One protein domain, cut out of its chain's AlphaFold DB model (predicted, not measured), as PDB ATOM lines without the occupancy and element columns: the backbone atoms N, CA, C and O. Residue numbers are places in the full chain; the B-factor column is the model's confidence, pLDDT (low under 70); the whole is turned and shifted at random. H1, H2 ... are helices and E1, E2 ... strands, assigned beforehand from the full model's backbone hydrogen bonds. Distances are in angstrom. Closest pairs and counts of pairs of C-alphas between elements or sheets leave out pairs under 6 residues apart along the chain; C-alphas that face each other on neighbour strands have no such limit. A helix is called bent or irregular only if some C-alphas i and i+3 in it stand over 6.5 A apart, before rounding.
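This is residues 30 to 64, 89 to 169 and 460 to 538 of the 541 residues of an uncharacterized protein of Rhizoctonia solani 123E (UniProt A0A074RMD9). Three long helices make a stretched up-and-down bundle: H6 runs its length, with H3b beside its first part and H8 beside its last part, and H3b and H8 overlap only in part. H3 bends, and residues 89 to 101 of its arm H3a stick out; a loose group of H1, H2 and the small hairpin E1 and E2 lies to the same side of the bundle, toward the end where H6 begins. The printed part has 195 residues, with eight named helices and two named strands in the order H1 H2 H3 H4 E1 E2 H5 H6 H7 H8; the class is mostly helix, and the sheet E1 - E2 is antiparallel. The whole is loose, with a radius of gyration of the C-alphas of 23.6 A, and only just elongated, spanning 79 by 40 by 23 A.

H1 is residues 36 to 39, its first C-alpha at (93.979, 252.863, 224.639), and H2 is residues 42 to 48. H3, residues 89 to 133, was assigned as one helix by its hydrogen bonds but is bent: C-alphas 103 and 106 are 7.3 A apart. Its arms are H3a, residues 89 to 103, 21.2 A, and H3b, residues 106 to 133, 38.7 A; H3b is irregular, with C-alphas 111 and 114 6.6 A apart. H4 is residues 137 to 144, E1 151 to 154, E2 157 to 159 and H5 166 to 169. H6, residues 460 to 499, is 58.5 A long, H7 is residues 502 to 506, and H8, residues 508 to 536, is 40.9 A long and ends at C-alpha 536 (110.077, 282.710, 224.081). H8 is only just irregular: C-alphas 531 and 534 are 6.8 A apart.

H3b, H6 and H8 form a bundle, up and down, each running against the one before. H6 touches H3b, closest at the C-alphas of Ala 121 and Trp 470, 4.7 A, at a shallow tilt of 19 degrees, and H8, at Ser 492 and Ala 518, 4.2 A, at 28 degrees. H3b touches H8 with residues 106 to 115 alone, closest C-alphas Ser 106 and Met 528, 4.9 A. H7 and H8 touch only at the corner, at C-alphas 504 and 511, 4.7 A. H3a and H3b stand at a steep tilt of 66 degrees. H4 is close to H3b but not clearly touching, at C-alphas 132 and 140, 7.1 A. In the hairpin E1 and E2, N 151 and O 159 are 2.9 A apart, within hydrogen-bond range. The closest C-alphas of H2 and E2, Ser 43 and Trp 158, are 4.8 A apart; H1 and H2 are close but not clearly touching, at C-alphas 37 and 45, 6.8 A. H5 touches no helix. Every O i to N i+4 pair is within range in H2, H3a, H4 and H6, against 21 of 24 in H3b, 23 of 25 in H8 and 0 of 1 in H7, where 2 of 2 O i to N i+3 pairs are.

The two farthest C-alphas, Ile 168 and Val 506, are 79.5 A apart. Residues 65 to 88 and 170 to 459 are not printed, with gaps of 19.0 A and 16.1 A between C-alphas. Of the links printed whole, none is long. Mean pLDDT of the printed part is 83.2; 28 residues are under 70, among them 35 to 42, 163 to 169 and 534 to 538.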
ATOM      1  N   GLY A  30     108.601 251.420 227.224       84.44
ATOM      2  CA  GLY A  30     107.381 251.023 226.525       84.44
ATOM      3  C   GLY A  30     106.258 251.867 227.087       84.44
ATOM      4  O   GLY A  30     106.201 252.006 228.303       84.44
ATOM      5  N   GLY A  31     105.405 252.420 226.236       86.25
ATOM      6  CA  GLY A  31     104.254 253.219 226.641       86.25
ATOM      7  C   GLY A  31     103.011 252.768 225.898       86.25
ATOM      8  O   GLY A  31     103.095 252.359 224.741       86.25
ATOM      9  N   VAL A  32     101.871 252.817 226.579       80.50
ATOM     10  CA  VAL A  32     100.564 252.596 225.957       80.50
ATOM     11  C   VAL A  32      99.946 253.970 225.683       80.50
ATOM     12  O   VAL A  32      99.931 254.801 226.601       80.50
ATOM     13  N   PRO A  33      99.441 254.231 224.461       79.94
ATOM     14  CA  PRO A  33      98.747 255.476 224.156       79.94
ATOM     15  C   PRO A  33      97.601 255.759 225.131       79.94
ATOM     16  O   PRO A  33      96.966 254.845 225.670       79.94
ATOM     17  N   LYS A  34      97.368 257.042 225.421       72.94
ATOM     18  CA  LYS A  34      96.528 257.465 226.554       72.94
ATOM     19  C   LYS A  34      95.077 257.007 226.436       72.94
ATOM     20  O   LYS A  34      94.485 256.667 227.460       72.94
ATOM     21  N   TYR A  35      94.508 257.018 225.234       62.50
ATOM     22  CA  TYR A  35      93.140 256.574 224.985       62.50
ATOM     23  C   TYR A  35      93.030 255.060 225.166       62.50
ATOM     24  O   TYR A  35      92.172 254.573 225.905       62.50
ATOM     25  N   HIS A  36      93.962 254.320 224.568       62.88
ATOM     26  CA  HIS A  36      93.979 252.863 224.639       62.88
ATOM     27  C   HIS A  36      94.216 252.343 226.052       62.88
ATOM     28  O   HIS A  36      93.613 251.340 226.425       62.88
ATOM     29  N   LEU A  37      95.007 253.046 226.872       62.69
ATOM     30  CA  LEU A  37      95.319 252.638 228.242       62.69
ATOM     31  C   LEU A  37      94.068 252.369 229.094       62.69
ATOM     32  O   LEU A  37      94.114 251.505 229.967       62.69
ATOM     33  N   ALA A  38      92.946 253.045 228.823       51.94
ATOM     34  CA  ALA A  38      91.681 252.794 229.513       51.94
ATOM     35  C   ALA A  38      91.195 251.336 229.370       51.94
ATOM     36  O   ALA A  38      90.553 250.818 230.284       51.94
ATOM     37  N   GLY A  39      91.525 250.672 228.256       47.22
ATOM     38  CA  GLY A  39      91.214 249.267 227.982       47.22
ATOM     39  C   GLY A  39      92.192 248.250 228.554       47.22
ATOM     40  O   GLY A  39      91.964 247.051 228.403       47.22
ATOM     41  N   HIS A  40      93.258 248.693 229.222       63.38
ATOM     42  CA  HIS A  40      94.251 247.804 229.810       63.38
ATOM     43  C   HIS A  40      94.005 247.522 231.304       63.38
ATOM     44  O   HIS A  40      93.188 248.153 231.973       63.38
ATOM     45  N   THR A  41      94.730 246.534 231.841       63.00
ATOM     46  CA  THR A  41      94.724 246.184 233.271       63.00
ATOM     47  C   THR A  41      95.560 247.159 234.104       63.00
ATOM     48  O   THR A  41      96.414 247.880 233.583       63.00
ATOM     49  N   ASP A  42      95.372 247.143 235.425       66.25
ATOM     50  CA  ASP A  42      96.087 248.048 236.335       66.25
ATOM     51  C   ASP A  42      97.608 247.811 236.307       66.25
ATOM     52  O   ASP A  42      98.385 248.762 236.393       66.25
ATOM     53  N   SER A  43      98.054 246.575 236.040       75.75
ATOM     54  CA  SER A  43      99.469 246.274 235.791       75.75
ATOM     55  C   SER A  43     100.045 247.083 234.622       75.75
ATOM     56  O   SER A  43     101.182 247.555 234.692       75.75
ATOM     57  N   CYS A  44      99.276 247.277 233.548       74.81
ATOM     58  CA  CYS A  44      99.686 248.134 232.438       74.81
ATOM     59  C   CYS A  44      99.654 249.611 232.831       74.81
ATOM     60  O   CYS A  44     100.566 250.339 232.458       74.81
ATOM     61  N   TYR A  45      98.665 250.057 233.611       71.75
ATOM     62  CA  TYR A  45      98.631 251.433 234.115       71.75
ATOM     63  C   TYR A  45      99.859 251.758 234.976       71.75
ATOM     64  O   TYR A  45     100.483 252.804 234.793       71.75
ATOM     65  N   ALA A  46     100.260 250.849 235.866       78.00
ATOM     66  CA  ALA A  46     101.443 251.027 236.701       78.00
ATOM     67  C   ALA A  46     102.738 251.124 235.882       78.00
ATOM     68  O   ALA A  46     103.621 251.903 236.230       78.00
ATOM     69  N   ARG A  47     102.862 250.334 234.810       84.88
ATOM     70  CA  ARG A  47     104.114 250.191 234.045       84.88
ATOM     71  C   ARG A  47     104.232 251.119 232.847       84.88
ATOM     72  O   ARG A  47     105.337 251.522 232.503       84.88
ATOM     73  N   TYR A  48     103.116 251.361 232.170       85.06
ATOM     74  CA  TYR A  48     103.092 251.849 230.795       85.06
ATOM     75  C   TYR A  48     102.265 253.125 230.598       85.06
ATOM     76  O   TYR A  48     102.059 253.552 229.462       85.06
ATOM     77  N   SER A  49     101.797 253.748 231.683       81.62
ATOM     78  CA  SER A  49     101.056 255.007 231.606       81.62
ATOM     79  C   SER A  49     101.977 256.172 231.261       81.62
ATOM     80  O   SER A  49     102.791 256.590 232.083       81.62
ATOM     81  N   LEU A  50     101.775 256.766 230.082       82.62
ATOM     82  CA  LEU A  50     102.479 257.979 229.645       82.62
ATOM     83  C   LEU A  50     102.254 259.179 230.580       82.62
ATOM     84  O   LEU A  50     103.036 260.117 230.575       82.62
ATOM     85  N   ASN A  51     101.199 259.171 231.402       77.75
ATOM     86  CA  ASN A  51     100.991 260.234 232.392       77.75
ATOM     87  C   ASN A  51     101.982 260.157 233.566       77.75
ATOM     88  O   ASN A  51     102.203 261.169 234.224       77.75
ATOM     89  N   ASN A  52     102.570 258.984 233.811       81.06
ATOM     90  CA  ASN A  52     103.438 258.718 234.958       81.06
ATOM     91  C   ASN A  52     104.907 258.517 234.544       81.06
ATOM     92  O   ASN A  52     105.746 258.250 235.397       81.06
ATOM     93  N   MET A  53     105.213 258.594 233.245       87.12
ATOM     94  CA  MET A  53     106.570 258.438 232.723       87.12
ATOM     95  C   MET A  53     107.291 259.767 232.690       87.12
ATOM     96  O   MET A  53     106.780 260.732 232.137       87.12
ATOM     97  N   GLU A  54     108.497 259.795 233.229       87.44
ATOM     98  CA  GLU A  54     109.366 260.958 233.143       87.44
ATOM     99  C   GLU A  54     109.929 261.146 231.731       87.44
ATOM    100  O   GLU A  54     110.225 260.180 231.024       87.44
ATOM    101  N   GLY A  55     110.063 262.406 231.322       86.38
ATOM    102  CA  GLY A  55     110.722 262.798 230.081       86.38
ATOM    103  C   GLY A  55     109.865 262.693 228.821       86.38
ATOM    104  O   GLY A  55     110.354 263.038 227.749       86.38
ATOM    105  N   VAL A  56     108.601 262.267 228.912       87.75
ATOM    106  CA  VAL A  56     107.691 262.181 227.747       87.75
ATOM    107  C   VAL A  56     106.746 263.380 227.621       87.75
ATOM    108  O   VAL A  56     105.961 263.435 226.672       87.75
ATOM    109  N   GLY A  57     106.778 264.326 228.568       89.50
ATOM    110  CA  GLY A  57     105.914 265.504 228.541       89.50
ATOM    111  C   GLY A  57     104.425 265.147 228.496       89.50
ATOM    112  O   GLY A  57     103.924 264.303 229.250       89.50
ATOM    113  N   ARG A  58     103.679 265.777 227.587       87.69
ATOM    114  CA  ARG A  58     102.245 265.534 227.373       87.69
ATOM    115  C   ARG A  58     101.943 264.644 226.173       87.69
ATOM    116  O   ARG A  58     100.758 264.512 225.850       87.69
ATOM    117  N   LEU A  59     102.928 263.917 225.636       87.00
ATOM    118  CA  LEU A  59     102.748 262.940 224.556       87.00
ATOM    119  C   LEU A  59     101.517 262.048 224.789       87.00
ATOM    120  O   LEU A  59     101.379 261.409 225.834       87.00
ATOM    121  N   ASP A  60     100.585 262.040 223.836       79.69
ATOM    122  CA  ASP A  60      99.406 261.165 223.860       79.69
ATOM    123  C   ASP A  60      99.647 259.824 223.155       79.69
ATOM    124  O   ASP A  60      98.994 258.840 223.494       79.69
ATOM    125  N   ALA A  61     100.628 259.794 222.246       85.00
ATOM    126  CA  ALA A  61     100.939 258.694 221.338       85.00
ATOM    127  C   ALA A  61      99.763 258.263 220.433       85.00
ATOM    128  O   ALA A  61      99.800 257.186 219.855       85.00
ATOM    129  N   GLU A  62      98.765 259.133 220.233       78.88
ATOM    130  CA  GLU A  62      97.582 258.888 219.383       78.88
ATOM    131  C   GLU A  62      97.787 259.396 217.939       78.88
ATOM    132  O   GLU A  62      96.871 259.444 217.116       78.88
ATOM    133  N   GLY A  63      98.993 259.879 217.618       75.56
ATOM    134  CA  GLY A  63      99.306 260.496 216.326       75.56
ATOM    135  C   GLY A  63      99.147 259.552 215.131       75.56
ATOM    136  O   GLY A  63      98.679 259.990 214.080       75.56
ATOM    137  N   CYS A  64      99.502 258.274 215.292       72.81
ATOM    138  CA  CYS A  64      99.337 257.260 214.247       72.81
ATOM    139  C   CYS A  64      97.862 256.934 213.983       72.81
ATOM    140  O   CYS A  64      97.476 256.793 212.829       72.81
ATOM    141  N   SER A  89      98.595 257.356 194.775       92.31
ATOM    142  CA  SER A  89      97.523 258.202 195.317       92.31
ATOM    143  C   SER A  89      97.622 258.347 196.838       92.31
ATOM    144  O   SER A  89      97.505 259.455 197.356       92.31
ATOM    145  N   LEU A  90      97.872 257.247 197.557       91.19
ATOM    146  CA  LEU A  90      98.034 257.279 199.012       91.19
ATOM    147  C   LEU A  90      99.292 258.057 199.419       91.19
ATOM    148  O   LEU A  90      99.216 258.894 200.319       91.19
ATOM    149  N   ASN A  91     100.416 257.857 198.723       92.56
ATOM    150  CA  ASN A  91     101.644 258.623 198.940       92.56
ATOM    151  C   ASN A  91     101.423 260.122 198.714       92.56
ATOM    152  O   ASN A  91     101.913 260.932 199.496       92.56
ATOM    153  N   HIS A  92     100.653 260.513 197.694       92.00
ATOM    154  CA  HIS A  92     100.294 261.914 197.472       92.00
ATOM    155  C   HIS A  92      99.471 262.490 198.627       92.00
ATOM    156  O   HIS A  92      99.811 263.565 199.119       92.00
ATOM    157  N   CYS A  93      98.448 261.776 199.112       90.12
ATOM    158  CA  CYS A  93      97.663 262.210 200.271       90.12
ATOM    159  C   CYS A  93      98.529 262.363 201.532       90.12
ATOM    160  O   CYS A  93      98.415 263.355 202.252       90.12
ATOM    161  N   MET A  94      99.418 261.399 201.792       90.00
ATOM    162  CA  MET A  94     100.324 261.434 202.942       90.00
ATOM    163  C   MET A  94     101.359 262.562 202.821       90.00
ATOM    164  O   MET A  94     101.622 263.253 203.803       90.00
ATOM    165  N   ASN A  95     101.909 262.794 201.626       92.06
ATOM    166  CA  ASN A  95     102.855 263.882 201.370       92.06
ATOM    167  C   ASN A  95     102.204 265.258 201.514       92.06
ATOM    168  O   ASN A  95     102.789 266.130 202.150       92.06
ATOM    169  N   ASP A  96     100.994 265.444 200.988       90.62
ATOM    170  CA  ASP A  96     100.222 266.673 201.192       90.62
ATOM    171  C   ASP A  96      99.952 266.915 202.685       90.62
ATOM    172  O   ASP A  96     100.110 268.027 203.185       90.62
ATOM    173  N   TRP A  97      99.627 265.865 203.440       87.69
ATOM    174  CA  TRP A  97      99.431 265.988 204.881       87.69
ATOM    175  C   TRP A  97     100.720 266.344 205.630       87.69
ATOM    176  O   TRP A  97     100.703 267.214 206.504       87.69
ATOM    177  N   ASN A  98     101.848 265.728 205.269       89.69
ATOM    178  CA  ASN A  98     103.162 266.075 205.815       89.69
ATOM    179  C   ASN A  98     103.530 267.529 205.492       89.69
ATOM    180  O   ASN A  98     104.018 268.248 206.365       89.69
ATOM    181  N   TRP A  99     103.241 267.982 204.271       91.94
ATOM    182  CA  TRP A  99     103.440 269.367 203.863       91.94
ATOM    183  C   TRP A  99     102.574 270.325 204.685       91.94
ATOM    184  O   TRP A  99     103.103 271.263 205.275       91.94
ATOM    185  N   ARG A 100     101.272 270.039 204.824       90.50
ATOM    186  CA  ARG A 100     100.346 270.819 205.662       90.50
ATOM    187  C   ARG A 100     100.815 270.913 207.110       90.50
ATOM    188  O   ARG A 100     100.776 272.000 207.681       90.50
ATOM    189  N   LYS A 101     101.282 269.813 207.707       87.69
ATOM    190  CA  LYS A 101     101.872 269.836 209.056       87.69
ATOM    191  C   LYS A 101     103.080 270.753 209.105       87.69
ATOM    192  O   LYS A 101     103.130 271.620 209.964       87.69
ATOM    193  N   THR A 102     103.992 270.592 208.149       91.00
ATOM    194  CA  THR A 102     105.219 271.383 208.067       91.00
ATOM    195  C   THR A 102     104.887 272.872 208.023       91.00
ATOM    196  O   THR A 102     105.224 273.592 208.947       91.00
ATOM    197  N   ILE A 103     104.091 273.337 207.060       90.88
ATOM    198  CA  ILE A 103     103.775 274.772 206.944       90.88
ATOM    199  C   ILE A 103     102.949 275.331 208.117       90.88
ATOM    200  O   ILE A 103     102.911 276.540 208.316       90.88
ATOM    201  N   THR A 104     102.281 274.480 208.908       90.31
ATOM    202  CA  THR A 104     101.471 274.910 210.063       90.31
ATOM    203  C   THR A 104     102.191 274.792 211.406       90.31
ATOM    204  O   THR A 104     101.631 275.224 212.420       90.31
ATOM    205  N   MET A 105     103.435 274.290 211.445       88.94
ATOM    206  CA  MET A 105     104.198 274.131 212.691       88.94
ATOM    207  C   MET A 105     104.314 275.442 213.475       88.94
ATOM    208  O   MET A 105     104.154 275.428 214.695       88.94
ATOM    209  N   SER A 106     104.516 276.580 212.794       83.00
ATOM    210  CA  SER A 106     104.631 277.893 213.448       83.00
ATOM    211  C   SER A 106     103.362 278.256 214.227       83.00
ATOM    212  O   SER A 106     103.429 278.757 215.347       83.00
ATOM    213  N   THR A 107     102.188 277.940 213.682       84.62
ATOM    214  CA  THR A 107     100.899 278.213 214.324       84.62
ATOM    215  C   THR A 107     100.595 277.186 215.412       84.62
ATOM    216  O   THR A 107     100.222 277.555 216.527       84.62
ATOM    217  N   ILE A 108     100.778 275.896 215.126       84.00
ATOM    218  CA  ILE A 108     100.432 274.820 216.060       84.00
ATOM    219  C   ILE A 108     101.337 274.862 217.293       84.00
ATOM    220  O   ILE A 108     100.824 274.915 218.411       84.00
ATOM    221  N   LEU A 109     102.662 274.885 217.113       81.31
ATOM    222  CA  LEU A 109     103.596 274.851 218.238       81.31
ATOM    223  C   LEU A 109     103.508 276.120 219.084       81.31
ATOM    224  O   LEU A 109     103.400 276.037 220.302       81.31
ATOM    225  N   ILE A 110     103.539 277.297 218.456       75.38
ATOM    226  CA  ILE A 110     103.719 278.556 219.186       75.38
ATOM    227  C   ILE A 110     102.388 279.104 219.708       75.38
ATOM    228  O   ILE A 110     102.284 279.470 220.879       75.38
ATOM    229  N   ILE A 111     101.362 279.186 218.855       73.81
ATOM    230  CA  ILE A 111     100.095 279.845 219.216       73.81
ATOM    231  C   ILE A 111      99.211 278.918 220.039       73.81
ATOM    232  O   ILE A 111      98.582 279.373 220.994       73.81
ATOM    233  N   SER A 112      99.153 277.638 219.681       80.69
ATOM    234  CA  SER A 112      98.315 276.675 220.391       80.69
ATOM    235  C   SER A 112      99.088 276.006 221.524       80.69
ATOM    236  O   SER A 112      98.789 276.249 222.692       80.69
ATOM    237  N   LYS A 113     100.098 275.197 221.196       87.25
ATOM    238  CA  LYS A 113     100.666 274.236 222.146       87.25
ATOM    239  C   LYS A 113     101.505 274.876 223.237       87.25
ATOM    240  O   LYS A 113     101.273 274.580 224.401       87.25
ATOM    241  N   LEU A 114     102.417 275.790 222.909       88.25
ATOM    242  CA  LEU A 114     103.288 276.417 223.909       88.25
ATOM    243  C   LEU A 114     102.490 277.291 224.881       88.25
ATOM    244  O   LEU A 114     102.710 277.219 226.087       88.25
ATOM    245  N   ARG A 115     101.530 278.080 224.382       85.69
ATOM    246  CA  ARG A 115     100.654 278.894 225.243       85.69
ATOM    247  C   ARG A 115      99.814 278.031 226.178       85.69
ATOM    248  O   ARG A 115      99.707 278.350 227.361       85.69
ATOM    249  N   GLU A 116      99.231 276.952 225.657       85.31
ATOM    250  CA  GLU A 116      98.498 275.978 226.464       85.31
ATOM    251  C   GLU A 116      99.418 275.335 227.505       85.31
ATOM    252  O   GLU A 116      99.072 275.323 228.681       85.31
ATOM    253  N   ALA A 117     100.603 274.873 227.105       88.56
ATOM    254  CA  ALA A 117     101.539 274.194 227.989       88.56
ATOM    255  C   ALA A 117     102.034 275.092 229.124       88.56
ATOM    256  O   ALA A 117     102.014 274.662 230.270       88.56
ATOM    257  N   VAL A 118     102.395 276.348 228.840       87.31
ATOM    258  CA  VAL A 118     102.808 277.316 229.871       87.31
ATOM    259  C   VAL A 118     101.667 277.586 230.849       87.31
ATOM    260  O   VAL A 118     101.862 277.520 232.061       87.31
ATOM    261  N   LYS A 119     100.459 277.836 230.332       83.62
ATOM    262  CA  LYS A 119      99.273 278.058 231.167       83.62
ATOM    263  C   LYS A 119      98.975 276.840 232.042       83.62
ATOM    264  O   LYS A 119      98.729 276.982 233.235       83.62
ATOM    265  N   MET A 120      98.984 275.648 231.455       80.94
ATOM    266  CA  MET A 120      98.656 274.413 232.157       80.94
ATOM    267  C   MET A 120      99.746 274.013 233.151       80.94
ATOM    268  O   MET A 120      99.401 273.523 234.219       80.94
ATOM    269  N   ALA A 121     101.025 274.255 232.857       82.88
ATOM    270  CA  ALA A 121     102.113 274.052 233.809       82.88
ATOM    271  C   ALA A 121     101.875 274.876 235.080       82.88
ATOM    272  O   ALA A 121     101.847 274.302 236.164       82.88
ATOM    273  N   GLN A 122     101.568 276.169 234.929       79.62
ATOM    274  CA  GLN A 122     101.237 277.054 236.051       79.62
ATOM    275  C   GLN A 122      99.973 276.599 236.795       79.62
ATOM    276  O   GLN A 122      99.996 276.437 238.010       79.62
ATOM    277  N   GLU A 123      98.867 276.342 236.084       74.31
ATOM    278  CA  GLU A 123      97.604 275.939 236.723       74.31
ATOM    279  C   GLU A 123      97.724 274.604 237.479       74.31
ATOM    280  O   GLU A 123      97.128 274.442 238.548       74.31
ATOM    281  N   GLN A 124      98.460 273.628 236.934       73.88
ATOM    282  CA  GLN A 124      98.655 272.333 237.592       73.88
ATOM    283  C   GLN A 124      99.641 272.423 238.759       73.88
ATOM    284  O   GLN A 124      99.412 271.754 239.765       73.88
ATOM    285  N   GLU A 125     100.683 273.248 238.654       79.44
ATOM    286  CA  GLU A 125     101.619 273.521 239.747       79.44
ATOM    287  C   GLU A 125     100.908 274.204 240.918       79.44
ATOM    288  O   GLU A 125     100.938 273.682 242.028       79.44
ATOM    289  N   GLU A 126     100.157 275.284 240.669       69.06
ATOM    290  CA  GLU A 126      99.343 275.964 241.689       69.06
ATOM    291  C   GLU A 126      98.354 274.989 242.355       69.06
ATOM    292  O   GLU A 126      98.208 274.960 243.581       69.06
ATOM    293  N   SER A 127      97.690 274.147 241.553       59.88
ATOM    294  CA  SER A 127      96.745 273.140 242.057       59.88
ATOM    295  C   SER A 127      97.432 272.088 242.931       59.88
ATOM    296  O   SER A 127      96.872 271.670 243.947       59.88
ATOM    297  N   TRP A 128      98.631 271.647 242.548       74.06
ATOM    298  CA  TRP A 128      99.382 270.646 243.296       74.06
ATOM    299  C   TRP A 128     100.016 271.220 244.563       74.06
ATOM    300  O   TRP A 128      99.906 270.590 245.611       74.06
ATOM    301  N   LEU A 129     100.601 272.419 244.508       70.56
ATOM    302  CA  LEU A 129     101.133 273.122 245.679       70.56
ATOM    303  C   LEU A 129     100.036 273.346 246.716       70.56
ATOM    304  O   LEU A 129     100.214 273.017 247.886       70.56
ATOM    305  N   THR A 130      98.852 273.771 246.264       60.00
ATOM    306  CA  THR A 130      97.679 273.873 247.137       60.00
ATOM    307  C   THR A 130      97.375 272.527 247.794       60.00
ATOM    308  O   THR A 130      97.126 272.479 248.991       60.00
ATOM    309  N   LEU A 131      97.415 271.410 247.063       59.75
ATOM    310  CA  LEU A 131      97.205 270.090 247.660       59.75
ATOM    311  C   LEU A 131      98.312 269.720 248.664       59.75
ATOM    312  O   LEU A 131      97.990 269.201 249.734       59.75
ATOM    313  N   HIS A 132      99.575 269.975 248.320       72.88
ATOM    314  CA  HIS A 132     100.769 269.627 249.089       72.88
ATOM    315  C   HIS A 132     100.836 270.379 250.425       72.88
ATOM    316  O   HIS A 132     100.951 269.743 251.467       72.88
ATOM    317  N   GLU A 133     100.674 271.704 250.412       67.56
ATOM    318  CA  GLU A 133     100.722 272.567 251.607       67.56
ATOM    319  C   GLU A 133      99.627 272.245 252.638       67.56
ATOM    320  O   GLU A 133      99.708 272.650 253.797       67.56
ATOM    321  N   HIS A 134      98.574 271.541 252.216       57.81
ATOM    322  CA  HIS A 134      97.437 271.186 253.066       57.81
ATOM    323  C   HIS A 134      97.571 269.838 253.753       57.81
ATOM    324  O   HIS A 134      96.752 269.520 254.618       57.81
ATOM    325  N   GLN A 135      98.552 269.038 253.357       65.44
ATOM    326  CA  GLN A 135      98.813 267.769 254.007       65.44
ATOM    327  C   GLN A 135      99.730 267.968 255.209       65.44
ATOM    328  O   GLN A 135     100.460 268.953 255.312       65.44
ATOM    329  N   ASP A 136      99.689 267.010 256.127       71.81
ATOM    330  CA  ASP A 136     100.654 266.970 257.215       71.81
ATOM    331  C   ASP A 136     102.080 266.838 256.654       71.81
ATOM    332  O   ASP A 136     102.349 265.984 255.805       71.81
ATOM    333  N   ALA A 137     102.991 267.685 257.134       75.62
ATOM    334  CA  ALA A 137     104.352 267.761 256.610       75.62
ATOM    335  C   ALA A 137     105.133 266.452 256.819       75.62
ATOM    336  O   ALA A 137     106.002 266.116 256.013       75.62
ATOM    337  N   ALA A 138     104.824 265.686 257.873       79.69
ATOM    338  CA  ALA A 138     105.447 264.384 258.076       79.69
ATOM    339  C   ALA A 138     104.915 263.356 257.065       79.69
ATOM    340  O   ALA A 138     105.698 262.560 256.544       79.69
ATOM    341  N   MET A 139     103.622 263.406 256.726       76.31
ATOM    342  CA  MET A 139     103.027 262.555 255.688       76.31
ATOM    343  C   MET A 139     103.595 262.849 254.295       76.31
ATOM    344  O   MET A 139     104.001 261.920 253.599       76.31
ATOM    345  N   THR A 140     103.688 264.118 253.885       82.19
ATOM    346  CA  THR A 140     104.253 264.465 252.567       82.19
ATOM    347  C   THR A 140     105.731 264.129 252.470       82.19
ATOM    348  O   THR A 140     106.144 263.571 251.456       82.19
ATOM    349  N   SER A 141     106.502 264.350 253.539       87.62
ATOM    350  CA  SER A 141     107.913 263.945 253.601       87.62
ATOM    351  C   SER A 141     108.083 262.431 253.428       87.62
ATOM    352  O   SER A 141     109.011 261.977 252.762       87.62
ATOM    353  N   GLN A 142     107.177 261.625 253.997       89.00
ATOM    354  CA  GLN A 142     107.175 260.175 253.778       89.00
ATOM    355  C   GLN A 142     106.829 259.818 252.329       89.00
ATOM    356  O   GLN A 142     107.450 258.925 251.754       89.00
ATOM    357  N   TRP A 143     105.851 260.497 251.723       87.56
ATOM    358  CA  TRP A 143     105.460 260.242 250.335       87.56
ATOM    359  C   TRP A 143     106.557 260.636 249.345       87.56
ATOM    360  O   TRP A 143     106.817 259.896 248.402       87.56
ATOM    361  N   GLU A 144     107.264 261.738 249.573       88.06
ATOM    362  CA  GLU A 144     108.399 262.153 248.740       88.06
ATOM    363  C   GLU A 144     109.509 261.100 248.672       88.06
ATOM    364  O   GLU A 144     110.139 260.941 247.628       88.06
ATOM    365  N   GLN A 145     109.699 260.332 249.746       89.75
ATOM    366  CA  GLN A 145     110.674 259.243 249.803       89.75
ATOM    367  C   GLN A 145     110.197 257.957 249.107       89.75
ATOM    368  O   GLN A 145     110.998 257.046 248.880       89.75
ATOM    369  N   MET A 146     108.911 257.839 248.761       90.25
ATOM    370  CA  MET A 146     108.406 256.657 248.064       90.25
ATOM    371  C   MET A 146     108.840 256.654 246.596       90.25
ATOM    372  O   MET A 146     108.711 257.639 245.869       90.25
ATOM    373  N   SER A 147     109.281 255.487 246.125       87.81
ATOM    374  CA  SER A 147     109.627 255.293 244.718       87.81
ATOM    375  C   SER A 147     108.383 255.330 243.825       87.81
ATOM    376  O   SER A 147     107.393 254.647 244.087       87.81
ATOM    377  N   THR A 148     108.461 256.076 242.722       86.25
ATOM    378  CA  THR A 148     107.460 256.066 241.640       86.25
ATOM    379  C   THR A 148     107.585 254.856 240.721       86.25
ATOM    380  O   THR A 148     106.683 254.603 239.920       86.25
ATOM    381  N   ALA A 149     108.680 254.097 240.828       86.12
ATOM    382  CA  ALA A 149     108.914 252.944 239.980       86.12
ATOM    383  C   ALA A 149     107.881 251.838 240.274       86.12
ATOM    384  O   ALA A 149     107.638 251.502 241.439       86.12
ATOM    385  N   PRO A 150     107.279 251.232 239.237       85.56
ATOM    386  CA  PRO A 150     106.341 250.138 239.426       85.56
ATOM    387  C   PRO A 150     107.048 248.934 240.054       85.56
ATOM    388  O   PRO A 150     108.113 248.504 239.604       85.56
ATOM    389  N   ARG A 151     106.426 248.347 241.077       86.25
ATOM    390  CA  ARG A 151     106.946 247.183 241.798       86.25
ATOM    391  C   ARG A 151     106.124 245.944 241.473       86.25
ATOM    392  O   ARG A 151     104.895 245.959 241.532       86.25
ATOM    393  N   ARG A 152     106.807 244.831 241.202       86.12
ATOM    394  CA  ARG A 152     106.165 243.521 241.047       86.12
ATOM    395  C   ARG A 152     105.863 242.921 242.420       86.12
ATOM    396  O   ARG A 152     106.756 242.849 243.263       86.12
ATOM    397  N   ILE A 153     104.623 242.481 242.640       80.38
ATOM    398  CA  ILE A 153     104.226 241.800 243.883       80.38
ATOM    399  C   ILE A 153     104.346 240.285 243.703       80.38
ATOM    400  O   ILE A 153     105.205 239.652 244.317       80.38
ATOM    401  N   LYS A 154     103.494 239.694 242.857       79.00
ATOM    402  CA  LYS A 154     103.428 238.244 242.611       79.00
ATOM    403  C   LYS A 154     102.905 237.975 241.198       79.00
ATOM    404  O   LYS A 154     101.952 238.614 240.769       79.00
ATOM    405  N   GLY A 155     103.506 237.020 240.486       78.75
ATOM    406  CA  GLY A 155     103.152 236.748 239.087       78.75
ATOM    407  C   GLY A 155     103.335 237.992 238.209       78.75
ATOM    408  O   GLY A 155     104.355 238.672 238.329       78.75
ATOM    409  N   ASP A 156     102.338 238.301 237.376       71.94
ATOM    410  CA  ASP A 156     102.281 239.525 236.557       71.94
ATOM    411  C   ASP A 156     101.424 240.645 237.192       71.94
ATOM    412  O   ASP A 156     100.901 241.530 236.514       71.94
ATOM    413  N   VAL A 157     101.266 240.616 238.521       75.88
ATOM    414  CA  VAL A 157     100.603 241.685 239.281       75.88
ATOM    415  C   VAL A 157     101.628 242.739 239.687       75.88
ATOM    416  O   VAL A 157     102.614 242.447 240.382       75.88
ATOM    417  N   TRP A 158     101.372 243.974 239.262       81.69
ATOM    418  CA  TRP A 158     102.207 245.140 239.531       81.69
ATOM    419  C   TRP A 158     101.448 246.170 240.360       81.69
ATOM    420  O   TRP A 158     100.247 246.349 240.191       81.69
ATOM    421  N   THR A 159     102.171 246.867 241.229       81.50
ATOM    422  CA  THR A 159     101.662 248.005 241.999       81.50
ATOM    423  C   THR A 159     102.530 249.234 241.764       81.50
ATOM    424  O   THR A 159     103.692 249.126 241.361       81.50
ATOM    425  N   SER A 160     101.972 250.410 242.012       83.75
ATOM    426  CA  SER A 160     102.697 251.676 242.016       83.75
ATOM    427  C   SER A 160     102.011 252.660 242.954       83.75
ATOM    428  O   SER A 160     100.860 252.475 243.342       83.75
ATOM    429  N   VAL A 161     102.695 253.757 243.267       82.00
ATOM    430  CA  VAL A 161     102.122 254.878 244.030       82.00
ATOM    431  C   VAL A 161     100.941 255.565 243.326       82.00
ATOM    432  O   VAL A 161     100.244 256.369 243.932       82.00
ATOM    433  N   PHE A 162     100.699 255.242 242.050       74.56
ATOM    434  CA  PHE A 162      99.605 255.778 241.237       74.56
ATOM    435  C   PHE A 162      98.354 254.894 241.240       74.56
ATOM    436  O   PHE A 162      97.350 255.261 240.619       74.56
ATOM    437  N   LEU A 163      98.421 253.727 241.879       69.94
ATOM    438  CA  LEU A 163      97.304 252.817 242.081       69.94
ATOM    439  C   LEU A 163      96.915 252.824 243.556       69.94
ATOM    440  O   LEU A 163      97.777 252.888 244.428       69.94
ATOM    441  N   ILE A 164      95.611 252.744 243.808       65.88
ATOM    442  CA  ILE A 164      95.097 252.478 245.151       65.88
ATOM    443  C   ILE A 164      95.398 251.011 245.450       65.88
ATOM    444  O   ILE A 164      95.094 250.152 244.619       65.88
ATOM    445  N   ASP A 165      95.990 250.723 246.608       63.28
ATOM    446  CA  ASP A 165      96.195 249.339 247.037       63.28
ATOM    447  C   ASP A 165      94.842 248.610 247.117       63.28
ATOM    448  O   ASP A 165      93.943 249.024 247.851       63.28
ATOM    449  N   GLU A 166      94.684 247.511 246.374       55.66
ATOM    450  CA  GLU A 166      93.459 246.700 246.354       55.66
ATOM    451  C   GLU A 166      93.086 246.165 247.745       55.66
ATOM    452  O   GLU A 166      91.909 245.933 248.023       55.66
ATOM    453  N   LYS A 167      94.068 246.003 248.643       55.94
ATOM    454  CA  LYS A 167      93.836 245.598 250.037       55.94
ATOM    455  C   LYS A 167      93.219 246.711 250.884       55.94
ATOM    456  O   LYS A 167      92.606 246.410 251.902       55.94
ATOM    457  N   ILE A 168      93.386 247.966 250.468       51.31
ATOM    458  CA  ILE A 168      92.922 249.162 251.179       51.31
ATOM    459  C   ILE A 168      91.652 249.728 250.512       51.31
ATOM    460  O   ILE A 168      90.716 250.112 251.205       51.31
ATOM    461  N   GLY A 169      91.580 249.734 249.175       47.22
ATOM    462  CA  GLY A 169      90.472 250.303 248.390       47.22
ATOM    463  C   GLY A 169      89.469 249.302 247.803       47.22
ATOM    464  O   GLY A 169      88.526 249.718 247.123       47.22
ATOM    465  N   TRP A 460      97.851 262.847 245.256       77.69
ATOM    466  CA  TRP A 460      99.052 263.653 245.460       77.69
ATOM    467  C   TRP A 460     100.147 263.271 244.457       77.69
ATOM    468  O   TRP A 460     100.676 264.150 243.775       77.69
ATOM    469  N   PHE A 461     100.415 261.973 244.267       80.38
ATOM    470  CA  PHE A 461     101.375 261.499 243.261       80.38
ATOM    471  C   PHE A 461     100.920 261.806 241.836       80.38
ATOM    472  O   PHE A 461     101.699 262.301 241.025       80.38
ATOM    473  N   ARG A 462      99.649 261.544 241.509       75.94
ATOM    474  CA  ARG A 462      99.104 261.823 240.170       75.94
ATOM    475  C   ARG A 462      99.092 263.313 239.852       75.94
ATOM    476  O   ARG A 462      99.319 263.684 238.703       75.94
ATOM    477  N   GLY A 463      98.790 264.159 240.833       66.75
ATOM    478  CA  GLY A 463      98.870 265.610 240.709       66.75
ATOM    479  C   GLY A 463     100.307 266.057 240.458       66.75
ATOM    480  O   GLY A 463     100.536 266.830 239.530       66.75
ATOM    481  N   ARG A 464     101.264 265.483 241.202       83.56
ATOM    482  CA  ARG A 464     102.692 265.788 241.065       83.56
ATOM    483  C   ARG A 464     103.189 265.482 239.658       83.56
ATOM    484  O   ARG A 464     103.686 266.359 238.962       83.56
ATOM    485  N   GLU A 465     102.979 264.250 239.198       82.69
ATOM    486  CA  GLU A 465     103.435 263.851 237.865       82.69
ATOM    487  C   GLU A 465     102.722 264.637 236.771       82.69
ATOM    488  O   GLU A 465     103.341 265.019 235.787       82.69
ATOM    489  N   ARG A 466     101.434 264.954 236.939       78.06
ATOM    490  CA  ARG A 466     100.708 265.776 235.968       78.06
ATOM    491  C   ARG A 466     101.341 267.153 235.805       78.06
ATOM    492  O   ARG A 466     101.455 267.601 234.667       78.06
ATOM    493  N   PHE A 467     101.734 267.807 236.896       81.50
ATOM    494  CA  PHE A 467     102.402 269.104 236.823       81.50
ATOM    495  C   PHE A 467     103.810 268.972 236.217       81.50
ATOM    496  O   PHE A 467     104.107 269.692 235.264       81.50
ATOM    497  N   HIS A 468     104.611 267.983 236.639       86.06
ATOM    498  CA  HIS A 468     105.923 267.700 236.036       86.06
ATOM    499  C   HIS A 468     105.822 267.468 234.523       86.06
ATOM    500  O   HIS A 468     106.573 268.058 233.751       86.06
ATOM    501  N   ARG A 469     104.846 266.672 234.065       88.81
ATOM    502  CA  ARG A 469     104.619 266.411 232.635       88.81
ATOM    503  C   ARG A 469     104.288 267.678 231.846       88.81
ATOM    504  O   ARG A 469     104.643 267.766 230.676       88.81
ATOM    505  N   TRP A 470     103.598 268.651 232.444       87.56
ATOM    506  CA  TRP A 470     103.352 269.939 231.788       87.56
ATOM    507  C   TRP A 470     104.594 270.831 231.762       87.56
ATOM    508  O   TRP A 470     104.822 271.493 230.754       87.56
ATOM    509  N   GLN A 471     105.419 270.821 232.811       88.19
ATOM    510  CA  GLN A 471     106.704 271.525 232.793       88.19
ATOM    511  C   GLN A 471     107.661 270.937 231.745       88.19
ATOM    512  O   GLN A 471     108.249 271.677 230.959       88.19
ATOM    513  N   GLU A 472     107.755 269.607 231.663       91.25
ATOM    514  CA  GLU A 472     108.504 268.910 230.612       91.25
ATOM    515  C   GLU A 472     108.002 269.272 229.210       91.25
ATOM    516  O   GLU A 472     108.804 269.511 228.313       91.25
ATOM    517  N   GLU A 473     106.683 269.350 229.012       91.88
ATOM    518  CA  GLU A 473     106.088 269.727 227.726       91.88
ATOM    519  C   GLU A 473     106.516 271.129 227.281       91.88
ATOM    520  O   GLU A 473     106.794 271.342 226.105       91.88
ATOM    521  N   VAL A 474     106.637 272.086 228.207       89.88
ATOM    522  CA  VAL A 474     107.162 273.422 227.883       89.88
ATOM    523  C   VAL A 474     108.600 273.328 227.364       89.88
ATOM    524  O   VAL A 474     108.944 273.993 226.384       89.88
ATOM    525  N   VAL A 475     109.438 272.492 227.984       89.75
ATOM    526  CA  VAL A 475     110.827 272.270 227.547       89.75
ATOM    527  C   VAL A 475     110.865 271.606 226.169       89.75
ATOM    528  O   VAL A 475     111.585 272.077 225.284       89.75
ATOM    529  N   TRP A 476     110.057 270.563 225.954       90.00
ATOM    530  CA  TRP A 476     109.961 269.874 224.669       90.00
ATOM    531  C   TRP A 476     109.487 270.799 223.555       90.00
ATOM    532  O   TRP A 476     110.163 270.898 222.537       90.00
ATOM    533  N   LEU A 477     108.418 271.564 223.771       91.06
ATOM    534  CA  LEU A 477     107.898 272.499 222.774       91.06
ATOM    535  C   LEU A 477     108.915 273.590 222.423       91.06
ATOM    536  O   LEU A 477     109.057 273.946 221.256       91.06
ATOM    537  N   ARG A 478     109.681 274.100 223.398       88.19
ATOM    538  CA  ARG A 478     110.787 275.038 223.126       88.19
ATOM    539  C   ARG A 478     111.866 274.396 222.249       88.19
ATOM    540  O   ARG A 478     112.362 275.037 221.320       88.19
ATOM    541  N   ARG A 479     112.217 273.132 222.510       89.69
ATOM    542  CA  ARG A 479     113.184 272.381 221.696       89.69
ATOM    543  C   ARG A 479     112.649 272.083 220.296       89.69
ATOM    544  O   ARG A 479     113.414 272.178 219.336       89.69
ATOM    545  N   GLU A 480     111.375 271.737 220.170       90.69
ATOM    546  CA  GLU A 480     110.707 271.514 218.888       90.69
ATOM    547  C   GLU A 480     110.686 272.795 218.060       90.69
ATOM    548  O   GLU A 480     111.118 272.762 216.915       90.69
ATOM    549  N   ILE A 481     110.335 273.939 218.660       89.31
ATOM    550  CA  ILE A 481     110.395 275.252 218.002       89.31
ATOM    551  C   ILE A 481     111.803 275.527 217.459       89.31
ATOM    552  O   ILE A 481     111.958 275.854 216.284       89.31
ATOM    553  N   ALA A 482     112.838 275.352 218.287       88.75
ATOM    554  CA  ALA A 482     114.220 275.555 217.858       88.75
ATOM    555  C   ALA A 482     114.632 274.584 216.737       88.75
ATOM    556  O   ALA A 482     115.288 274.984 215.779       88.75
ATOM    557  N   SER A 483     114.230 273.316 216.834       90.81
ATOM    558  CA  SER A 483     114.544 272.299 215.826       90.81
ATOM    559  C   SER A 483     113.841 272.584 214.498       90.81
ATOM    560  O   SER A 483     114.453 272.413 213.451       90.81
ATOM    561  N   THR A 484     112.598 273.071 214.523       91.88
ATOM    562  CA  THR A 484     111.867 273.477 213.316       91.88
ATOM    563  C   THR A 484     112.504 274.696 212.648       91.88
ATOM    564  O   THR A 484     112.666 274.692 211.433       91.88
ATOM    565  N   LEU A 485     112.933 275.706 213.416       91.25
ATOM    566  CA  LEU A 485     113.676 276.851 212.868       91.25
ATOM    567  C   LEU A 485     114.970 276.398 212.171       91.25
ATOM    568  O   LEU A 485     115.263 276.829 211.056       91.25
ATOM    569  N   LEU A 486     115.729 275.495 212.801       92.88
ATOM    570  CA  LEU A 486     116.947 274.937 212.209       92.88
ATOM    571  C   LEU A 486     116.652 274.110 210.951       92.88
ATOM    572  O   LEU A 486     117.388 274.229 209.975       92.88
ATOM    573  N   ASP A 487     115.581 273.312 210.949       94.44
ATOM    574  CA  ASP A 487     115.165 272.532 209.777       94.44
ATOM    575  C   ASP A 487     114.771 273.443 208.608       94.44
ATOM    576  O   ASP A 487     115.235 273.239 207.491       94.44
ATOM    577  N   TYR A 488     113.991 274.502 208.849       95.69
ATOM    578  CA  TYR A 488     113.621 275.457 207.796       95.69
ATOM    579  C   TYR A 488     114.831 276.158 207.206       95.69
ATOM    580  O   TYR A 488     114.941 276.268 205.983       95.69
ATOM    581  N   ARG A 489     115.772 276.575 208.060       96.44
ATOM    582  CA  ARG A 489     117.024 277.159 207.590       96.44
ATOM    583  C   ARG A 489     117.813 276.168 206.739       96.44
ATOM    584  O   ARG A 489     118.184 276.502 205.618       96.44
ATOM    585  N   ALA A 490     118.007 274.948 207.240       97.44
ATOM    586  CA  ALA A 490     118.744 273.905 206.537       97.44
ATOM    587  C   ALA A 490     118.109 273.569 205.180       97.44
ATOM    588  O   ALA A 490     118.819 273.424 204.188       97.44
ATOM    589  N   ARG A 491     116.776 273.504 205.107       96.56
ATOM    590  CA  ARG A 491     116.051 273.274 203.852       96.56
ATOM    591  C   ARG A 491     116.198 274.431 202.876       96.56
ATOM    592  O   ARG A 491     116.370 274.179 201.686       96.56
ATOM    593  N   SER A 492     116.140 275.677 203.347       97.62
ATOM    594  CA  SER A 492     116.396 276.834 202.486       97.62
ATOM    595  C   SER A 492     117.812 276.787 201.904       97.62
ATOM    596  O   SER A 492     117.980 276.863 200.686       97.62
ATOM    597  N   ASP A 493     118.815 276.546 202.754       97.75
ATOM    598  CA  ASP A 493     120.218 276.436 202.348       97.75
ATOM    599  C   ASP A 493     120.438 275.278 201.356       97.75
ATOM    600  O   ASP A 493     121.157 275.433 200.369       97.75
ATOM    601  N   GLU A 494     119.768 274.136 201.548       97.94
ATOM    602  CA  GLU A 494     119.817 273.008 200.610       97.94
ATOM    603  C   GLU A 494     119.284 273.394 199.219       97.94
ATOM    604  O   GLU A 494     119.872 273.028 198.196       97.94
ATOM    605  N   TRP A 495     118.186 274.153 199.151       98.00
ATOM    606  CA  TRP A 495     117.638 274.629 197.878       98.00
ATOM    607  C   TRP A 495     118.513 275.694 197.214       98.00
ATOM    608  O   TRP A 495     118.657 275.668 195.989       98.00
ATOM    609  N   LEU A 496     119.146 276.577 197.991       97.81
ATOM    610  CA  LEU A 496     120.132 277.526 197.468       97.81
ATOM    611  C   LEU A 496     121.349 276.802 196.888       97.81
ATOM    612  O   LEU A 496     121.736 277.084 195.757       97.81
ATOM    613  N   ALA A 497     121.878 275.792 197.583       97.19
ATOM    614  CA  ALA A 497     122.983 274.980 197.076       97.19
ATOM    615  C   ALA A 497     122.620 274.267 195.757       97.19
ATOM    616  O   ALA A 497     123.433 274.180 194.835       97.19
ATOM    617  N   ARG A 498     121.372 273.799 195.609       96.88
ATOM    618  CA  ARG A 498     120.879 273.224 194.342       96.88
ATOM    619  C   ARG A 498     120.809 274.254 193.211       96.88
ATOM    620  O   ARG A 498     121.052 273.886 192.060       96.88
ATOM    621  N   ALA A 499     120.522 275.520 193.521       95.75
ATOM    622  CA  ALA A 499     120.518 276.623 192.555       95.75
ATOM    623  C   ALA A 499     121.926 277.006 192.052       95.75
ATOM    624  O   ALA A 499     122.043 277.705 191.041       95.75
ATOM    625  N   GLU A 500     122.975 276.536 192.730       95.25
ATOM    626  CA  GLU A 500     124.387 276.693 192.357       95.25
ATOM    627  C   GLU A 500     124.967 275.444 191.671       95.25
ATOM    628  O   GLU A 500     126.147 275.393 191.332       95.25
ATOM    629  N   SER A 501     124.152 274.416 191.432       95.00
ATOM    630  CA  SER A 501     124.601 273.211 190.738       95.00
ATOM    631  C   SER A 501     124.945 273.479 189.265       95.00
ATOM    632  O   SER A 501     124.393 274.367 188.606       95.00
ATOM    633  N   ASN A 502     125.798 272.627 188.687       95.06
ATOM    634  CA  ASN A 502     126.095 272.655 187.249       95.06
ATOM    635  C   ASN A 502     124.818 272.581 186.389       95.06
ATOM    636  O   ASN A 502     124.738 273.218 185.341       95.06
ATOM    637  N   TYR A 503     123.797 271.850 186.852       93.94
ATOM    638  CA  TYR A 503     122.522 271.724 186.147       93.94
ATOM    639  C   TYR A 503     121.728 273.042 186.125       93.94
ATOM    640  O   TYR A 503     121.192 273.415 185.083       93.94
ATOM    641  N   SER A 504     121.701 273.796 187.229       92.88
ATOM    642  CA  SER A 504     121.040 275.113 187.288       92.88
ATOM    643  C   SER A 504     121.688 276.175 186.404       92.88
ATOM    644  O   SER A 504     120.984 277.065 185.930       92.88
ATOM    645  N   PHE A 505     122.996 276.099 186.144       92.44
ATOM    646  CA  PHE A 505     123.647 277.042 185.226       92.44
ATOM    647  C   PHE A 505     123.209 276.848 183.773       92.44
ATOM    648  O   PHE A 505     123.175 277.811 183.012       92.44
ATOM    649  N   VAL A 506     122.839 275.620 183.402       94.94
ATOM    650  CA  VAL A 506     122.370 275.283 182.052       94.94
ATOM    651  C   VAL A 506     120.844 275.399 181.938       94.94
ATOM    652  O   VAL A 506     120.329 275.683 180.859       94.94
ATOM    653  N   ASN A 507     120.104 275.225 183.039       95.94
ATOM    654  CA  ASN A 507     118.642 275.289 183.073       95.94
ATOM    655  C   ASN A 507     118.140 276.434 183.974       95.94
ATOM    656  O   ASN A 507     117.968 276.276 185.187       95.94
ATOM    657  N   SER A 508     117.833 277.578 183.355       94.12
ATOM    658  CA  SER A 508     117.326 278.773 184.044       94.12
ATOM    659  C   SER A 508     115.995 278.540 184.769       94.12
ATOM    660  O   SER A 508     115.789 279.094 185.849       94.12
ATOM    661  N   GLY A 509     115.116 277.687 184.233       96.75
ATOM    662  CA  GLY A 509     113.845 277.331 184.866       96.75
ATOM    663  C   GLY A 509     114.039 276.536 186.158       96.75
ATOM    664  O   GLY A 509     113.416 276.840 187.174       96.75
ATOM    665  N   TYR A 510     114.958 275.566 186.154       96.88
ATOM    666  CA  TYR A 510     115.330 274.823 187.361       96.88
ATOM    667  C   TYR A 510     115.949 275.741 188.420       96.88
ATOM    668  O   TYR A 510     115.582 275.661 189.593       96.88
ATOM    669  N   ARG A 511     116.834 276.658 188.009       96.69
ATOM    670  CA  ARG A 511     117.436 277.645 188.915       96.69
ATOM    671  C   ARG A 511     116.380 278.543 189.561       96.69
ATOM    672  O   ARG A 511     116.382 278.698 190.779       96.69
ATOM    673  N   ALA A 512     115.451 279.082 188.769       97.00
ATOM    674  CA  ALA A 512     114.343 279.892 189.276       97.00
ATOM    675  C   ALA A 512     113.446 279.100 190.245       97.00
ATOM    676  O   ALA A 512     113.053 279.617 191.289       97.00
ATOM    677  N   TYR A 513     113.162 277.829 189.940       97.38
ATOM    678  CA  TYR A 513     112.406 276.951 190.833       97.38
ATOM    679  C   TYR A 513     113.126 276.719 192.169       97.38
ATOM    680  O   TYR A 513     112.482 276.799 193.213       97.38
ATOM    681  N   CYS A 514     114.441 276.477 192.154       97.88
ATOM    682  CA  CYS A 514     115.230 276.289 193.373       97.88
ATOM    683  C   CYS A 514     115.219 277.540 194.258       97.88
ATOM    684  O   CYS A 514     114.961 277.418 195.452       97.88
ATOM    685  N   HIS A 515     115.400 278.736 193.680       97.88
ATOM    686  CA  HIS A 515     115.267 279.990 194.429       97.88
ATOM    687  C   HIS A 515     113.869 280.140 195.037       97.88
ATOM    688  O   HIS A 515     113.755 280.361 196.236       97.88
ATOM    689  N   ARG A 516     112.805 279.880 194.264       97.75
ATOM    690  CA  ARG A 516     111.434 279.902 194.797       97.75
ATOM    691  C   ARG A 516     111.238 278.923 195.959       97.75
ATOM    692  O   ARG A 516     110.526 279.241 196.903       97.75
ATOM    693  N   GLN A 517     111.803 277.713 195.890       97.38
ATOM    694  CA  GLN A 517     111.716 276.764 197.006       97.38
ATOM    695  C   GLN A 517     112.473 277.275 198.235       97.38
ATOM    696  O   GLN A 517     111.934 277.195 199.336       97.38
ATOM    697  N   ALA A 518     113.678 277.819 198.055       97.94
ATOM    698  CA  ALA A 518     114.448 278.423 199.140       97.94
ATOM    699  C   ALA A 518     113.692 279.580 199.812       97.94
ATOM    700  O   ALA A 518     113.675 279.655 201.042       97.94
ATOM    701  N   ASP A 519     113.021 280.420 199.017       97.69
ATOM    702  CA  ASP A 519     112.202 281.534 199.498       97.69
ATOM    703  C   ASP A 519     111.023 281.043 200.345       97.69
ATOM    704  O   ASP A 519     110.826 281.551 201.441       97.69
ATOM    705  N   ILE A 520     110.306 279.991 199.924       96.00
ATOM    706  CA  ILE A 520     109.211 279.402 200.724       96.00
ATOM    707  C   ILE A 520     109.707 278.974 202.115       96.00
ATOM    708  O   ILE A 520     109.048 279.234 203.121       96.00
ATOM    709  N   TRP A 521     110.864 278.313 202.197       97.00
ATOM    710  CA  TRP A 521     111.429 277.904 203.489       97.00
ATOM    711  C   TRP A 521     111.917 279.092 204.321       97.00
ATOM    712  O   TRP A 521     111.770 279.065 205.542       97.00
ATOM    713  N   ASN A 522     112.450 280.137 203.681       96.56
ATOM    714  CA  ASN A 522     112.821 281.378 204.363       96.56
ATOM    715  C   ASN A 522     111.596 282.123 204.903       96.56
ATOM    716  O   ASN A 522     111.625 282.548 206.050       96.56
ATOM    717  N   GLU A 523     110.501 282.213 204.150       95.69
ATOM    718  CA  GLU A 523     109.250 282.815 204.629       95.69
ATOM    719  C   GLU A 523     108.704 282.064 205.854       95.69
ATOM    720  O   GLU A 523     108.291 282.683 206.835       95.69
ATOM    721  N   LEU A 524     108.749 280.725 205.843       94.50
ATOM    722  CA  LEU A 524     108.362 279.907 207.000       94.50
ATOM    723  C   LEU A 524     109.290 280.126 208.204       94.50
ATOM    724  O   LEU A 524     108.824 280.152 209.347       94.50
ATOM    725  N   LEU A 525     110.595 280.276 207.958       94.56
ATOM    726  CA  LEU A 525     111.589 280.602 208.978       94.56
ATOM    727  C   LEU A 525     111.310 281.970 209.603       94.56
ATOM    728  O   LEU A 525     111.255 282.069 210.828       94.56
ATOM    729  N   GLU A 526     111.105 283.000 208.784       92.94
ATOM    730  CA  GLU A 526     110.805 284.363 209.224       92.94
ATOM    731  C   GLU A 526     109.484 284.421 209.997       92.94
ATOM    732  O   GLU A 526     109.451 284.940 211.115       92.94
ATOM    733  N   ASP A 527     108.410 283.823 209.468       90.94
ATOM    734  CA  ASP A 527     107.109 283.738 210.140       90.94
ATOM    735  C   ASP A 527     107.238 283.084 211.521       90.94
ATOM    736  O   ASP A 527     106.769 283.622 212.530       90.94
ATOM    737  N   MET A 528     107.920 281.939 211.592       89.25
ATOM    738  CA  MET A 528     108.109 281.224 212.848       89.25
ATOM    739  C   MET A 528     108.997 282.000 213.821       89.25
ATOM    740  O   MET A 528     108.672 282.070 215.009       89.25
ATOM    741  N   PHE A 529     110.071 282.625 213.335       88.56
ATOM    742  CA  PHE A 529     110.954 283.456 214.143       88.56
ATOM    743  C   PHE A 529     110.179 284.625 214.753       88.56
ATOM    744  O   PHE A 529     110.144 284.752 215.978       88.56
ATOM    745  N   HIS A 530     109.454 285.400 213.941       87.56
ATOM    746  CA  HIS A 530     108.639 286.523 214.405       87.56
ATOM    747  C   HIS A 530     107.576 286.103 215.421       87.56
ATOM    748  O   HIS A 530     107.417 286.753 216.457       87.56
ATOM    749  N   ARG A 531     106.881 284.986 215.177       84.69
ATOM    750  CA  ARG A 531     105.897 284.444 216.127       84.69
ATOM    751  C   ARG A 531     106.538 283.983 217.429       84.69
ATOM    752  O   ARG A 531     105.883 284.050 218.466       84.69
ATOM    753  N   SER A 532     107.785 283.513 217.387       79.75
ATOM    754  CA  SER A 532     108.497 282.977 218.549       79.75
ATOM    755  C   SER A 532     109.079 284.051 219.475       79.75
ATOM    756  O   SER A 532     109.267 283.774 220.657       79.75
ATOM    757  N   LEU A 533     109.281 285.285 218.990       74.56
ATOM    758  CA  LEU A 533     109.897 286.374 219.762       74.56
ATOM    759  C   LEU A 533     109.174 286.651 221.087       74.56
ATOM    760  O   LEU A 533     109.811 286.709 222.132       74.56
ATOM    761  N   VAL A 534     107.846 286.779 221.071       67.19
ATOM    762  CA  VAL A 534     107.067 287.089 222.284       67.19
ATOM    763  C   VAL A 534     106.925 285.869 223.213       67.19
ATOM    764  O   VAL A 534     107.185 286.000 224.407       67.19
ATOM    765  N   PRO A 535     106.547 284.667 222.733       63.69
ATOM    766  CA  PRO A 535     106.333 283.503 223.598       63.69
ATOM    767  C   PRO A 535     107.619 282.924 224.197       63.69
ATOM    768  O   PRO A 535     107.560 282.310 225.260       63.69
ATOM    769  N   LEU A 536     108.774 283.124 223.549       64.56
ATOM    770  CA  LEU A 536     110.077 282.710 224.081       64.56
ATOM    771  C   LEU A 536     110.715 283.761 225.007       64.56
ATOM    772  O   LEU A 536     111.587 283.400 225.789       64.56
ATOM    773  N   GLN A 537     110.263 285.023 224.981       60.94
ATOM    774  CA  GLN A 537     110.687 286.065 225.931       60.94
ATOM    775  C   GLN A 537     110.074 285.906 227.334       60.94
ATOM    776  O   GLN A 537     110.492 286.585 228.273       60.94
ATOM    777  N   VAL A 538     109.110 284.996 227.520       45.03
ATOM    778  CA  VAL A 538     108.520 284.723 228.837       45.03
ATOM    779  C   VAL A 538     109.437 283.799 229.648       45.03
ATOM    780  O   VAL A 538     109.332 282.570 229.595       45.03
TER     781      VAL A 538